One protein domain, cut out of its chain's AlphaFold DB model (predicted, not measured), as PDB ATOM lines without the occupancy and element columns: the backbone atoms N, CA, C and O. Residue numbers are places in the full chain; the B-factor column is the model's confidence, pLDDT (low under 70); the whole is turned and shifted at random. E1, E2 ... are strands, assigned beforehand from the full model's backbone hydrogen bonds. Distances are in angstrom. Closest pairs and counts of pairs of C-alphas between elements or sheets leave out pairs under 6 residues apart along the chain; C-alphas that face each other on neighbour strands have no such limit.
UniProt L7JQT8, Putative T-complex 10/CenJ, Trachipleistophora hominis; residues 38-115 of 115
ATOM      1  N   HIS A  38       0.915 -10.718   5.887       97.75
ATOM      2  CA  HIS A  38       0.625  -9.316   6.168       97.75
ATOM      3  C   HIS A  38      -0.205  -8.692   5.043       97.75
ATOM      4  O   HIS A  38      -0.071  -9.070   3.878       97.75
ATOM      5  N   GLU A  39      -1.050  -7.727   5.397       97.94
ATOM      6  CA  GLU A  39      -1.892  -6.967   4.479       97.94
ATOM      7  C   GLU A  39      -1.677  -5.470   4.710       97.94
ATOM      8  O   GLU A  39      -1.720  -4.990   5.841       97.94
ATOM      9  N   GLU A  40      -1.485  -4.740   3.617       97.94
ATOM     10  CA  GLU A  40      -1.332  -3.293   3.595       97.94
ATOM     11  C   GLU A  40      -2.354  -2.690   2.624       97.94
ATOM     12  O   GLU A  40      -2.373  -3.005   1.429       97.94
ATOM     13  N   GLN A  41      -3.200  -1.796   3.132       96.88
ATOM     14  CA  GLN A  41      -4.206  -1.095   2.340       96.88
ATOM     15  C   GLN A  41      -3.774   0.347   2.073       96.88
ATOM     16  O   GLN A  41      -3.379   1.084   2.974       96.88
ATOM     17  N   SER A  42      -3.890   0.767   0.817       93.31
ATOM     18  CA  SER A  42      -3.621   2.133   0.368       93.31
ATOM     19  C   SER A  42      -4.750   2.613  -0.547       93.31
ATOM     20  O   SER A  42      -5.460   1.796  -1.130       93.31
ATOM     21  N   LYS A  43      -4.903   3.935  -0.732       89.31
ATOM     22  CA  LYS A  43      -6.019   4.532  -1.502       89.31
ATOM     23  C   LYS A  43      -6.228   3.953  -2.914       89.31
ATOM     24  O   LYS A  43      -7.327   4.071  -3.440       89.31
ATOM     25  N   GLY A  44      -5.204   3.360  -3.533       94.69
ATOM     26  CA  GLY A  44      -5.292   2.810  -4.892       94.69
ATOM     27  C   GLY A  44      -5.151   1.292  -5.008       94.69
ATOM     28  O   GLY A  44      -5.345   0.759  -6.100       94.69
ATOM     29  N   LYS A  45      -4.776   0.587  -3.935       96.38
ATOM     30  CA  LYS A  45      -4.481  -0.854  -3.984       96.38
ATOM     31  C   LYS A  45      -4.386  -1.479  -2.597       96.38
ATOM     32  O   LYS A  45      -3.963  -0.818  -1.644       96.38
ATOM     33  N   THR A  46      -4.646  -2.778  -2.549       98.19
ATOM     34  CA  THR A  46      -4.320  -3.649  -1.415       98.19
ATOM     35  C   THR A  46      -3.124  -4.517  -1.781       98.19
ATOM     36  O   THR A  46      -3.072  -5.084  -2.875       98.19
ATOM     37  N   ARG A  47      -2.150  -4.607  -0.878       98.38
ATOM     38  CA  ARG A  47      -0.946  -5.425  -1.014       98.38
ATOM     39  C   ARG A  47      -0.947  -6.509   0.058       98.38
ATOM     40  O   ARG A  47      -1.046  -6.216   1.242       98.38
ATOM     41  N   TYR A  48      -0.781  -7.748  -0.373       98.25
ATOM     42  CA  TYR A  48      -0.654  -8.935   0.456       98.25
ATOM     43  C   TYR A  48       0.785  -9.438   0.381       98.25
ATOM     44  O   TYR A  48       1.293  -9.749  -0.699       98.25
ATOM     45  N   TYR A  49       1.440  -9.531   1.530       98.06
ATOM     46  CA  TYR A  49       2.753 -10.145   1.662       98.06
ATOM     47  C   TYR A  49       2.562 -11.625   1.977       98.06
ATOM     48  O   TYR A  49       1.780 -11.975   2.868       98.06
ATOM     49  N   LEU A  50       3.235 -12.488   1.220       97.81
ATOM     50  CA  LEU A  50       3.109 -13.940   1.325       97.81
ATOM     51  C   LEU A  50       4.279 -14.529   2.125       97.81
ATOM     52  O   LEU A  50       5.353 -13.935   2.213       97.81
ATOM     53  N   CYS A  51       4.056 -15.700   2.720       96.88
ATOM     54  CA  CYS A  51       5.005 -16.384   3.602       96.88
ATOM     55  C   CYS A  51       6.356 -16.669   2.923       96.88
ATOM     56  O   CYS A  51       7.405 -16.551   3.549       96.88
ATOM     57  N   ASP A  52       6.341 -16.979   1.629       95.88
ATOM     58  CA  ASP A  52       7.540 -17.221   0.822       95.88
ATOM     59  C   ASP A  52       8.275 -15.942   0.361       95.88
ATOM     60  O   ASP A  52       9.185 -16.009  -0.464       95.88
ATOM     61  N   GLY A  53       7.867 -14.768   0.856       97.19
ATOM     62  CA  GLY A  53       8.424 -13.464   0.490       97.19
ATOM     63  C   GLY A  53       7.836 -12.858  -0.787       97.19
ATOM     64  O   GLY A  53       8.181 -11.730  -1.146       97.19
ATOM     65  N   SER A  54       6.943 -13.565  -1.482       98.06
ATOM     66  CA  SER A  54       6.229 -13.029  -2.643       98.06
ATOM     67  C   SER A  54       5.261 -11.915  -2.237       98.06
ATOM     68  O   SER A  54       4.861 -11.783  -1.079       98.06
ATOM     69  N   THR A  55       4.848 -11.099  -3.204       98.12
ATOM     70  CA  THR A  55       3.855 -10.039  -2.985       98.12
ATOM     71  C   THR A  55       2.728 -10.161  -3.994       98.12
ATOM     72  O   THR A  55       2.972 -10.169  -5.198       98.12
ATOM     73  N   TYR A  56       1.492 -10.200  -3.508       98.12
ATOM     74  CA  TYR A  56       0.290 -10.176  -4.331       98.12
ATOM     75  C   TYR A  56      -0.436  -8.843  -4.153       98.12
ATOM     76  O   TYR A  56      -0.618  -8.373  -3.036       98.12
ATOM     77  N   VAL A  57      -0.831  -8.199  -5.243       98.12
ATOM     78  CA  VAL A  57      -1.449  -6.871  -5.219       98.12
ATOM     79  C   VAL A  57      -2.740  -6.881  -6.008       98.12
ATOM     80  O   VAL A  57      -2.792  -7.426  -7.104       98.12
ATOM     81  N   VAL A  58      -3.759  -6.219  -5.468       98.19
ATOM     82  CA  VAL A  58      -5.060  -6.024  -6.111       98.19
ATOM     83  C   VAL A  58      -5.324  -4.526  -6.219       98.19
ATOM     84  O   VAL A  58      -5.233  -3.808  -5.217       98.19
ATOM     85  N   SER A  59      -5.619  -4.033  -7.423       97.81
ATOM     86  CA  SER A  59      -6.003  -2.633  -7.616       97.81
ATOM     87  C   SER A  59      -7.373  -2.354  -6.984       97.81
ATOM     88  O   SER A  59      -8.248  -3.220  -6.959       97.81
ATOM     89  N   ALA A  60      -7.582  -1.141  -6.466       96.69
ATOM     90  CA  ALA A  60      -8.844  -0.777  -5.811       96.69
ATOM     91  C   ALA A  60     -10.053  -0.857  -6.768       96.69
ATOM     92  O   ALA A  60     -11.151  -1.229  -6.358       96.69
ATOM     93  N   ASP A  61      -9.835  -0.559  -8.052       96.19
ATOM     94  CA  ASP A  61     -10.829  -0.658  -9.130       96.19
ATOM     95  C   ASP A  61     -10.976  -2.075  -9.707       96.19
ATOM     96  O   ASP A  61     -11.798  -2.288 -10.594       96.19
ATOM     97  N   LYS A  62     -10.192  -3.041  -9.206       94.12
ATOM     98  CA  LYS A  62     -10.143  -4.441  -9.651       94.12
ATOM     99  C   LYS A  62      -9.830  -4.636 -11.141       94.12
ATOM    100  O   LYS A  62      -9.995  -5.747 -11.639       94.12
ATOM    101  N   LYS A  63      -9.336  -3.605 -11.837       96.94
ATOM    102  CA  LYS A  63      -8.920  -3.700 -13.246       96.94
ATOM    103  C   LYS A  63      -7.685  -4.559 -13.442       96.94
ATOM    104  O   LYS A  63      -7.488  -5.114 -14.518       96.94
ATOM    105  N   TYR A  64      -6.835  -4.647 -12.424       97.44
ATOM    106  CA  TYR A  64      -5.700  -5.547 -12.458       97.44
ATOM    107  C   TYR A  64      -5.344  -6.081 -11.076       97.44
ATOM    108  O   TYR A  64      -5.615  -5.495 -10.024       97.44
ATOM    109  N   ARG A  65      -4.644  -7.202 -11.105       98.19
ATOM    110  CA  ARG A  65      -3.924  -7.772  -9.974       98.19
ATOM    111  C   ARG A  65      -2.565  -8.246 -10.453       98.19
ATOM    112  O   ARG A  65      -2.401  -8.520 -11.639       98.19
ATOM    113  N   TYR A  66      -1.586  -8.322  -9.564       98.19
ATOM    114  CA  TYR A  66      -0.311  -8.930  -9.919       98.19
ATOM    115  C   TYR A  66       0.301  -9.728  -8.782       98.19
ATOM    116  O   TYR A  66       0.111  -9.415  -7.609       98.19
ATOM    117  N   LEU A  67       1.081 -10.738  -9.152       98.12
ATOM    118  CA  LEU A  67       1.951 -11.494  -8.263       98.12
ATOM    119  C   LEU A  67       3.406 -11.210  -8.640       98.12
ATOM    120  O   LEU A  67       3.819 -11.506  -9.759       98.12
ATOM    121  N   TYR A  68       4.179 -10.663  -7.707       98.06
ATOM    122  CA  TYR A  68       5.635 -10.754  -7.732       98.06
ATOM    123  C   TYR A  68       6.051 -12.021  -6.988       98.06
ATOM    124  O   TYR A  68       5.826 -12.126  -5.780       98.06
ATOM    125  N   ASP A  69       6.640 -12.972  -7.705       97.56
ATOM    126  CA  ASP A  69       7.144 -14.220  -7.143       97.56
ATOM    127  C   ASP A  69       8.601 -14.053  -6.692       97.56
ATOM    128  O   ASP A  69       9.487 -13.799  -7.508       97.56
ATOM    129  N   ALA A  70       8.867 -14.199  -5.393       96.94
ATOM    130  CA  ALA A  70      10.194 -13.921  -4.836       96.94
ATOM    131  C   ALA A  70      11.278 -14.901  -5.318       96.94
ATOM    132  O   ALA A  70      12.435 -14.511  -5.478       96.94
ATOM    133  N   LYS A  71      10.910 -16.162  -5.581       95.31
ATOM    134  CA  LYS A  71      11.842 -17.224  -5.987       95.31
ATOM    135  C   LYS A  71      12.326 -17.038  -7.424       95.31
ATOM    136  O   LYS A  71      13.522 -17.094  -7.698       95.31
ATOM    137  N   SER A  72      11.392 -16.836  -8.347       96.56
ATOM    138  CA  SER A  72      11.670 -16.674  -9.778       96.56
ATOM    139  C   SER A  72      11.974 -15.230 -10.170       96.56
ATOM    140  O   SER A  72      12.568 -14.999 -11.223       96.56
ATOM    141  N   ARG A  73      11.593 -14.263  -9.325       96.88
ATOM    142  CA  ARG A  73      11.617 -12.819  -9.604       96.88
ATOM    143  C   ARG A  73      10.751 -12.427 -10.810       96.88
ATOM    144  O   ARG A  73      10.983 -11.389 -11.425       96.88
ATOM    145  N   ILE A  74       9.761 -13.254 -11.154       97.88
ATOM    146  CA  ILE A  74       8.789 -12.981 -12.218       97.88
ATOM    147  C   ILE A  74       7.644 -12.142 -11.649       97.88
ATOM    148  O   ILE A  74       7.141 -12.417 -10.558       97.88
ATOM    149  N   ILE A  75       7.199 -11.143 -12.413       98.12
ATOM    150  CA  ILE A  75       5.969 -10.396 -12.128       98.12
ATOM    151  C   ILE A  75       4.894 -10.845 -13.111       98.12
ATOM    152  O   ILE A  75       5.088 -10.717 -14.317       98.12
ATOM    153  N   THR A  76       3.768 -11.342 -12.606       98.38
ATOM    154  CA  THR A  76       2.603 -11.727 -13.415       98.38
ATOM    155  C   THR A  76       1.452 -10.772 -13.142       98.38
ATOM    156  O   THR A  76       0.937 -10.774 -12.030       98.38
ATOM    157  N   TYR A  77       1.057  -9.976 -14.131       98.31
ATOM    158  CA  TYR A  77      -0.169  -9.182 -14.114       98.31
ATOM    159  C   TYR A  77      -1.318  -9.967 -14.735       98.31
ATOM    160  O   TYR A  77      -1.141 -10.624 -15.758       98.31
ATOM    161  N   GLU A  78      -2.501  -9.833 -14.153       98.19
ATOM    162  CA  GLU A  78      -3.766 -10.282 -14.722       98.19
ATOM    163  C   GLU A  78      -4.707  -9.083 -14.783       98.19
ATOM    164  O   GLU A  78      -4.918  -8.400 -13.774       98.19
ATOM    165  N   PHE A  79      -5.248  -8.830 -15.967       98.19
ATOM    166  CA  PHE A  79      -6.157  -7.729 -16.246       98.19
ATOM    167  C   PHE A  79      -7.601  -8.232 -16.335       98.19
ATOM    168  O   PHE A  79      -7.860  -9.392 -16.664       98.19
ATOM    169  N   ASP A  80      -8.556  -7.353 -16.047       97.56
ATOM    170  CA  ASP A  80      -9.996  -7.635 -16.096       97.56
ATOM    171  C   ASP A  80     -10.494  -8.086 -17.480       97.56
ATOM    172  O   ASP A  80     -11.428  -8.880 -17.579       97.56
ATOM    173  N   ASN A  81      -9.828  -7.644 -18.544       96.06
ATOM    174  CA  ASN A  81     -10.085  -8.046 -19.925       96.06
ATOM    175  C   ASN A  81      -9.579  -9.464 -20.277       96.06
ATOM    176  O   ASN A  81      -9.697  -9.879 -21.430       96.06
ATOM    177  N   GLY A  82      -9.002 -10.200 -19.320       96.31
ATOM    178  CA  GLY A  82      -8.451 -11.543 -19.512       96.31
ATOM    179  C   GLY A  82      -7.010 -11.579 -20.033       96.31
ATOM    180  O   GLY A  82      -6.462 -12.666 -20.203       96.31
ATOM    181  N   GLN A  83      -6.378 -10.425 -20.267       97.56
ATOM    182  CA  GLN A  83      -4.961 -10.354 -20.619       97.56
ATOM    183  C   GLN A  83      -4.091 -10.737 -19.414       97.56
ATOM    184  O   GLN A  83      -4.344 -10.322 -18.281       97.56
ATOM    185  N   VAL A  84      -3.026 -11.496 -19.666       98.12
ATOM    186  CA  VAL A  84      -2.017 -11.868 -18.669       98.12
ATOM    187  C   VAL A  84      -0.649 -11.445 -19.171       98.12
ATOM    188  O   VAL A  84      -0.274 -11.762 -20.295       98.12
ATOM    189  N   GLU A  85       0.123 -10.753 -18.341       97.38
ATOM    190  CA  GLU A  85       1.476 -10.326 -18.695       97.38
ATOM    191  C   GLU A  85       2.499 -10.859 -17.701       97.38
ATOM    192  O   GLU A  85       2.371 -10.638 -16.500       97.38
ATOM    193  N   ARG A  86       3.556 -11.505 -18.191       97.56
ATOM    194  CA  ARG A  86       4.680 -11.977 -17.377       97.56
ATOM    195  C   ARG A  86       5.930 -11.204 -17.728       97.56
ATOM    196  O   ARG A  86       6.356 -11.221 -18.875       97.56
ATOM    197  N   THR A  87       6.527 -10.552 -16.740       96.06
ATOM    198  CA  THR A  87       7.827  -9.889 -16.877       96.06
ATOM    199  C   THR A  87       8.891 -10.737 -16.199       96.06
ATOM    200  O   THR A  87       8.786 -11.030 -15.006       96.06
ATOM    201  N   PHE A  88       9.901 -11.132 -16.964       95.44
ATOM    202  CA  PHE A  88      11.011 -11.960 -16.511       95.44
ATOM    203  C   PHE A  88      12.195 -11.098 -16.037       95.44
ATOM    204  O   PHE A  88      12.329  -9.946 -16.456       95.44
ATOM    205  N   PRO A  89      13.106 -11.641 -15.205       93.62
ATOM    206  CA  PRO A  89      14.224 -10.875 -14.639       93.62
ATOM    207  C   PRO A  89      15.201 -10.302 -15.671       93.62
ATOM    208  O   PRO A  89      15.900  -9.336 -15.389       93.62
ATOM    209  N   ASN A  90      15.262 -10.899 -16.862       90.62
ATOM    210  CA  ASN A  90      16.073 -10.428 -17.984       90.62
ATOM    211  C   ASN A  90      15.398  -9.301 -18.793       90.62
ATOM    212  O   ASN A  90      15.960  -8.861 -19.790       90.62
ATOM    213  N   GLY A  91      14.204  -8.849 -18.395       88.25
ATOM    214  CA  GLY A  91      13.441  -7.812 -19.091       88.25
ATOM    215  C   GLY A  91      12.554  -8.324 -20.230       88.25
ATOM    216  O   GLY A  91      11.847  -7.522 -20.841       88.25
ATOM    217  N   LEU A  92      12.547  -9.635 -20.503       91.94
ATOM    218  CA  LEU A  92      11.594 -10.250 -21.425       91.94
ATOM    219  C   LEU A  92      10.172 -10.100 -20.872       91.94
ATOM    220  O   LEU A  92       9.950 -10.246 -19.666       91.94
ATOM    221  N   LYS A  93       9.203  -9.854 -21.751       94.44
ATOM    222  CA  LYS A  93       7.786  -9.792 -21.399       94.44
ATOM    223  C   LYS A  93       6.965 -10.717 -22.291       94.44
ATOM    224  O   LYS A  93       6.971 -10.553 -23.503       94.44
ATOM    225  N   GLU A  94       6.244 -11.659 -21.697       95.25
ATOM    226  CA  GLU A  94       5.204 -12.445 -22.372       95.25
ATOM    227  C   GLU A  94       3.853 -11.772 -22.121       95.25
ATOM    228  O   GLU A  94       3.541 -11.415 -20.987       95.25
ATOM    229  N   ILE A  95       3.053 -11.599 -23.166       95.81
ATOM    230  CA  ILE A  95       1.688 -11.082 -23.108       95.81
ATOM    231  C   ILE A  95       0.788 -12.138 -23.728       95.81
ATOM    232  O   ILE A  95       0.951 -12.485 -24.894       95.81
ATOM    233  N   ARG A  96      -0.165 -12.636 -22.950       96.69
ATOM    234  CA  ARG A  96      -1.220 -13.530 -23.409       96.69
ATOM    235  C   ARG A  96      -2.525 -12.764 -23.443       96.69
ATOM    236  O   ARG A  96      -2.937 -12.217 -22.421       96.69
ATOM    237  N   TYR A  97      -3.159 -12.725 -24.599       95.75
ATOM    238  CA  TYR A  97      -4.445 -12.069 -24.779       95.75
ATOM    239  C   TYR A  97      -5.597 -13.033 -24.477       95.75
ATOM    240  O   TYR A  97      -5.409 -14.247 -24.364       95.75
ATOM    241  N   SER A  98      -6.803 -12.487 -24.331       95.44
ATOM    242  CA  SER A  98      -8.008 -13.262 -24.010       95.44
ATOM    243  C   SER A  98      -8.433 -14.228 -25.117       95.44
ATOM    244  O   SER A  98      -9.094 -15.224 -24.833       95.44
ATOM    245  N   ASP A  99      -8.017 -13.975 -26.359       94.56
ATOM    246  CA  ASP A  99      -8.191 -14.879 -27.501       94.56
ATOM    247  C   ASP A  99      -7.159 -16.025 -27.534       94.56
ATOM    248  O   ASP A  99      -7.212 -16.887 -28.411       94.56
ATOM    249  N   GLY A 100      -6.228 -16.052 -26.576       92.25
ATOM    250  CA  GLY A 100      -5.162 -17.043 -26.471       92.25
ATOM    251  C   GLY A 100      -3.900 -16.707 -27.264       92.25
ATOM    252  O   GLY A 100      -2.912 -17.428 -27.122       92.25
ATOM    253  N   SER A 101      -3.888 -15.623 -28.048       93.62
ATOM    254  CA  SER A 101      -2.688 -15.194 -28.768       93.62
ATOM    255  C   SER A 101      -1.579 -14.771 -27.799       93.62
ATOM    256  O   SER A 101      -1.837 -14.281 -26.693       93.62
ATOM    257  N   ILE A 102      -0.324 -14.996 -28.203       94.69
ATOM    258  CA  ILE A 102       0.854 -14.734 -27.374       94.69
ATOM    259  C   ILE A 102       1.795 -13.787 -28.118       94.69
ATOM    260  O   ILE A 102       2.219 -14.060 -29.240       94.69
ATOM    261  N   ALA A 103       2.152 -12.686 -27.464       92.19
ATOM    262  CA  ALA A 103       3.203 -11.783 -27.906       92.19
ATOM    263  C   ALA A 103       4.366 -11.813 -26.912       92.19
ATOM    264  O   ALA A 103       4.171 -11.763 -25.698       92.19
ATOM    265  N   VAL A 104       5.586 -11.868 -27.430       92.56
ATOM    266  CA  VAL A 104       6.820 -11.801 -26.651       92.56
ATOM    267  C   VAL A 104       7.525 -10.498 -26.996       92.56
ATOM    268  O   VAL A 104       7.704 -10.159 -28.158       92.56
ATOM    269  N   ARG A 105       7.914  -9.739 -25.978       85.75
ATOM    270  CA  ARG A 105       8.631  -8.476 -26.124       85.75
ATOM    271  C   ARG A 105       9.984  -8.583 -25.448       85.75
ATOM    272  O   ARG A 105      10.059  -8.862 -24.251       85.75
ATOM    273  N   ASN A 106      11.042  -8.291 -26.194       80.00
ATOM    274  CA  ASN A 106      12.400  -8.192 -25.677       80.00
ATOM    275  C   ASN A 106      12.890  -6.738 -25.804       80.00
ATOM    276  O   ASN A 106      13.151  -6.246 -26.897       80.00
ATOM    277  N   GLY A 107      12.964  -6.005 -24.690       67.19
ATOM    278  CA  GLY A 107      13.414  -4.609 -24.694       67.19
ATOM    279  C   GLY A 107      12.372  -3.591 -25.189       67.19
ATOM    280  O   GLY A 107      11.171  -3.704 -24.926       67.19
ATOM    281  N   ASN A 108      12.827  -2.504 -25.825       58.75
ATOM    282  CA  ASN A 108      12.030  -1.277 -25.922       58.75
ATOM    283  C   ASN A 108      11.010  -1.191 -27.068       58.75
ATOM    284  O   ASN A 108      10.119  -0.356 -26.927       58.75
ATOM    285  N   LYS A 109      11.076  -1.974 -28.159       53.06
ATOM    286  CA  LYS A 109      10.224  -1.678 -29.337       53.06
ATOM    287  C   LYS A 109       9.764  -2.837 -30.232       53.06
ATOM    288  O   LYS A 109       8.970  -2.560 -31.123       53.06
ATOM    289  N   GLU A 110      10.163  -4.086 -30.011       54.31
ATOM    290  CA  GLU A 110       9.785  -5.180 -30.925       54.31
ATOM    291  C   GLU A 110       8.903  -6.222 -30.227       54.31
ATOM    292  O   GLU A 110       9.195  -6.660 -29.110       54.31
ATOM    293  N   TYR A 111       7.772  -6.533 -30.869       57.53
ATOM    294  CA  TYR A 111       6.850  -7.598 -30.488       57.53
ATOM    295  C   TYR A 111       7.045  -8.758 -31.460       57.53
ATOM    296  O   TYR A 111       6.725  -8.629 -32.642       57.53
ATOM    297  N   ASP A 112       7.508  -9.890 -30.949       65.81
ATOM    298  CA  ASP A 112       7.474 -11.160 -31.656       65.81
ATOM    299  C   ASP A 112       6.128 -11.826 -31.361       65.81
ATOM    300  O   ASP A 112       5.821 -12.173 -30.217       65.81
ATOM    301  N   TYR A 113       5.284 -11.974 -32.380       66.81
ATOM    302  CA  TYR A 113       3.995 -12.654 -32.249       66.81
ATOM    303  C   TYR A 113       4.165 -14.142 -32.537       66.81
ATOM    304  O   TYR A 113       4.619 -14.520 -33.617       66.81
ATOM    305  N   ILE A 114       3.750 -14.986 -31.596       64.88
ATOM    306  CA  ILE A 114       3.679 -16.432 -31.793       64.88
ATOM    307  C   ILE A 114       2.237 -16.746 -32.209       64.88
ATOM    308  O   ILE A 114       1.306 -16.499 -31.439       64.88
ATOM    309  N   LYS A 115       2.056 -17.225 -33.444       48.94
ATOM    310  CA  LYS A 115       0.781 -17.744 -33.961       48.94
ATOM    311  C   LYS A 115       0.739 -19.260 -33.866       48.94
ATOM    312  O   LYS A 115       1.793 -19.878 -34.129       48.94
TER     313      LYS A 115
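What this domain is: This is residues 38 to 115 of the 115 residues of the protein "Putative T-complex 10/CenJ" of Trachipleistophora hominis (UniProt L7JQT8). Picture one long, twisted ribbon of sheet: nine short strands, E1 to E9, stand side by side in the order of the chain, each turning back beside the one before, and nothing covers either face. The strands lie crosswise to the long axis, and from E1 at one end to E9 at the other their lines turn by 125 degrees, like the steps of a spiral stair, while the way across the sheet turns by only 25 degrees. The printed part has 78 residues with nine named strands and no named helix; the sheet's order is E1 - E2 - E3 - E4 - E5 - E6 - E7 - E8 - E9, all antiparallel, and the class is all strand. It is only just compact, close to loose, with a radius of gyration of the C-alphas of 13.9 A, and it spans 40 by 27 by 20 A.

How they stand to each other: Begin at E1, residues 38 to 42, an edge strand; beside it find E2, residues 45 to 50, antiparallel at 167 degrees, with N 40 and O 47 2.8 A apart, within hydrogen-bond range. Next comes E3, residues 55 to 59, at 162 degrees to E2, where N 48 and O 56 are 2.7 A apart. E4, residues 64 to 68, follows at 170 degrees to E3, with N 57 and O 66 at 2.8 A. E5, residues 75 to 79, stands at 166 degrees to E4, with N 78 and O 65 at 2.8 A. E6, residues 84 to 87, is at 160 degrees to E5, with N 77 and O 85 at 2.8 A. E7, residues 92 to 96, is at 174 degrees to E6, with N 86 and O 94 at 2.8 A. E8, residues 102 to 106, is at 164 degrees to E7, with N 95 and O 103 at 2.8 A. Last look at E9, residues 111 to 114, the other edge strand, at 145 degrees to E8, with N 104 and O 112 at 2.8 A. The nine form a meander, each strand the antiparallel neighbour of the one before, and each such pair is a hairpin. E1 and E9 are apart.

Where its parts are: Find C-alpha 38 at (0.625, -9.316, 6.168), where E1 begins. E2 is the longest strand, 16.0 A from C-alpha 45 to C-alpha 50. E5 has its centre nearest to the mean of the C-alphas, at 2.2 A; it begins at C-alpha 75, (5.969, -10.396, -12.128), and runs 13.1 A. E9 ends at C-alpha 114, (3.679, -16.432, -31.793), after 9.5 A.

The domain as a whole: The C-alphas of His 38 and Lys 115, the two farthest apart, are 41.0 A from each other. The printed part has no cut and no long link; the link from E4 to E5 is short, and the others are tight. Look at residues 107 to 115 for pLDDT under 70; the mean of the printed part is 91.7.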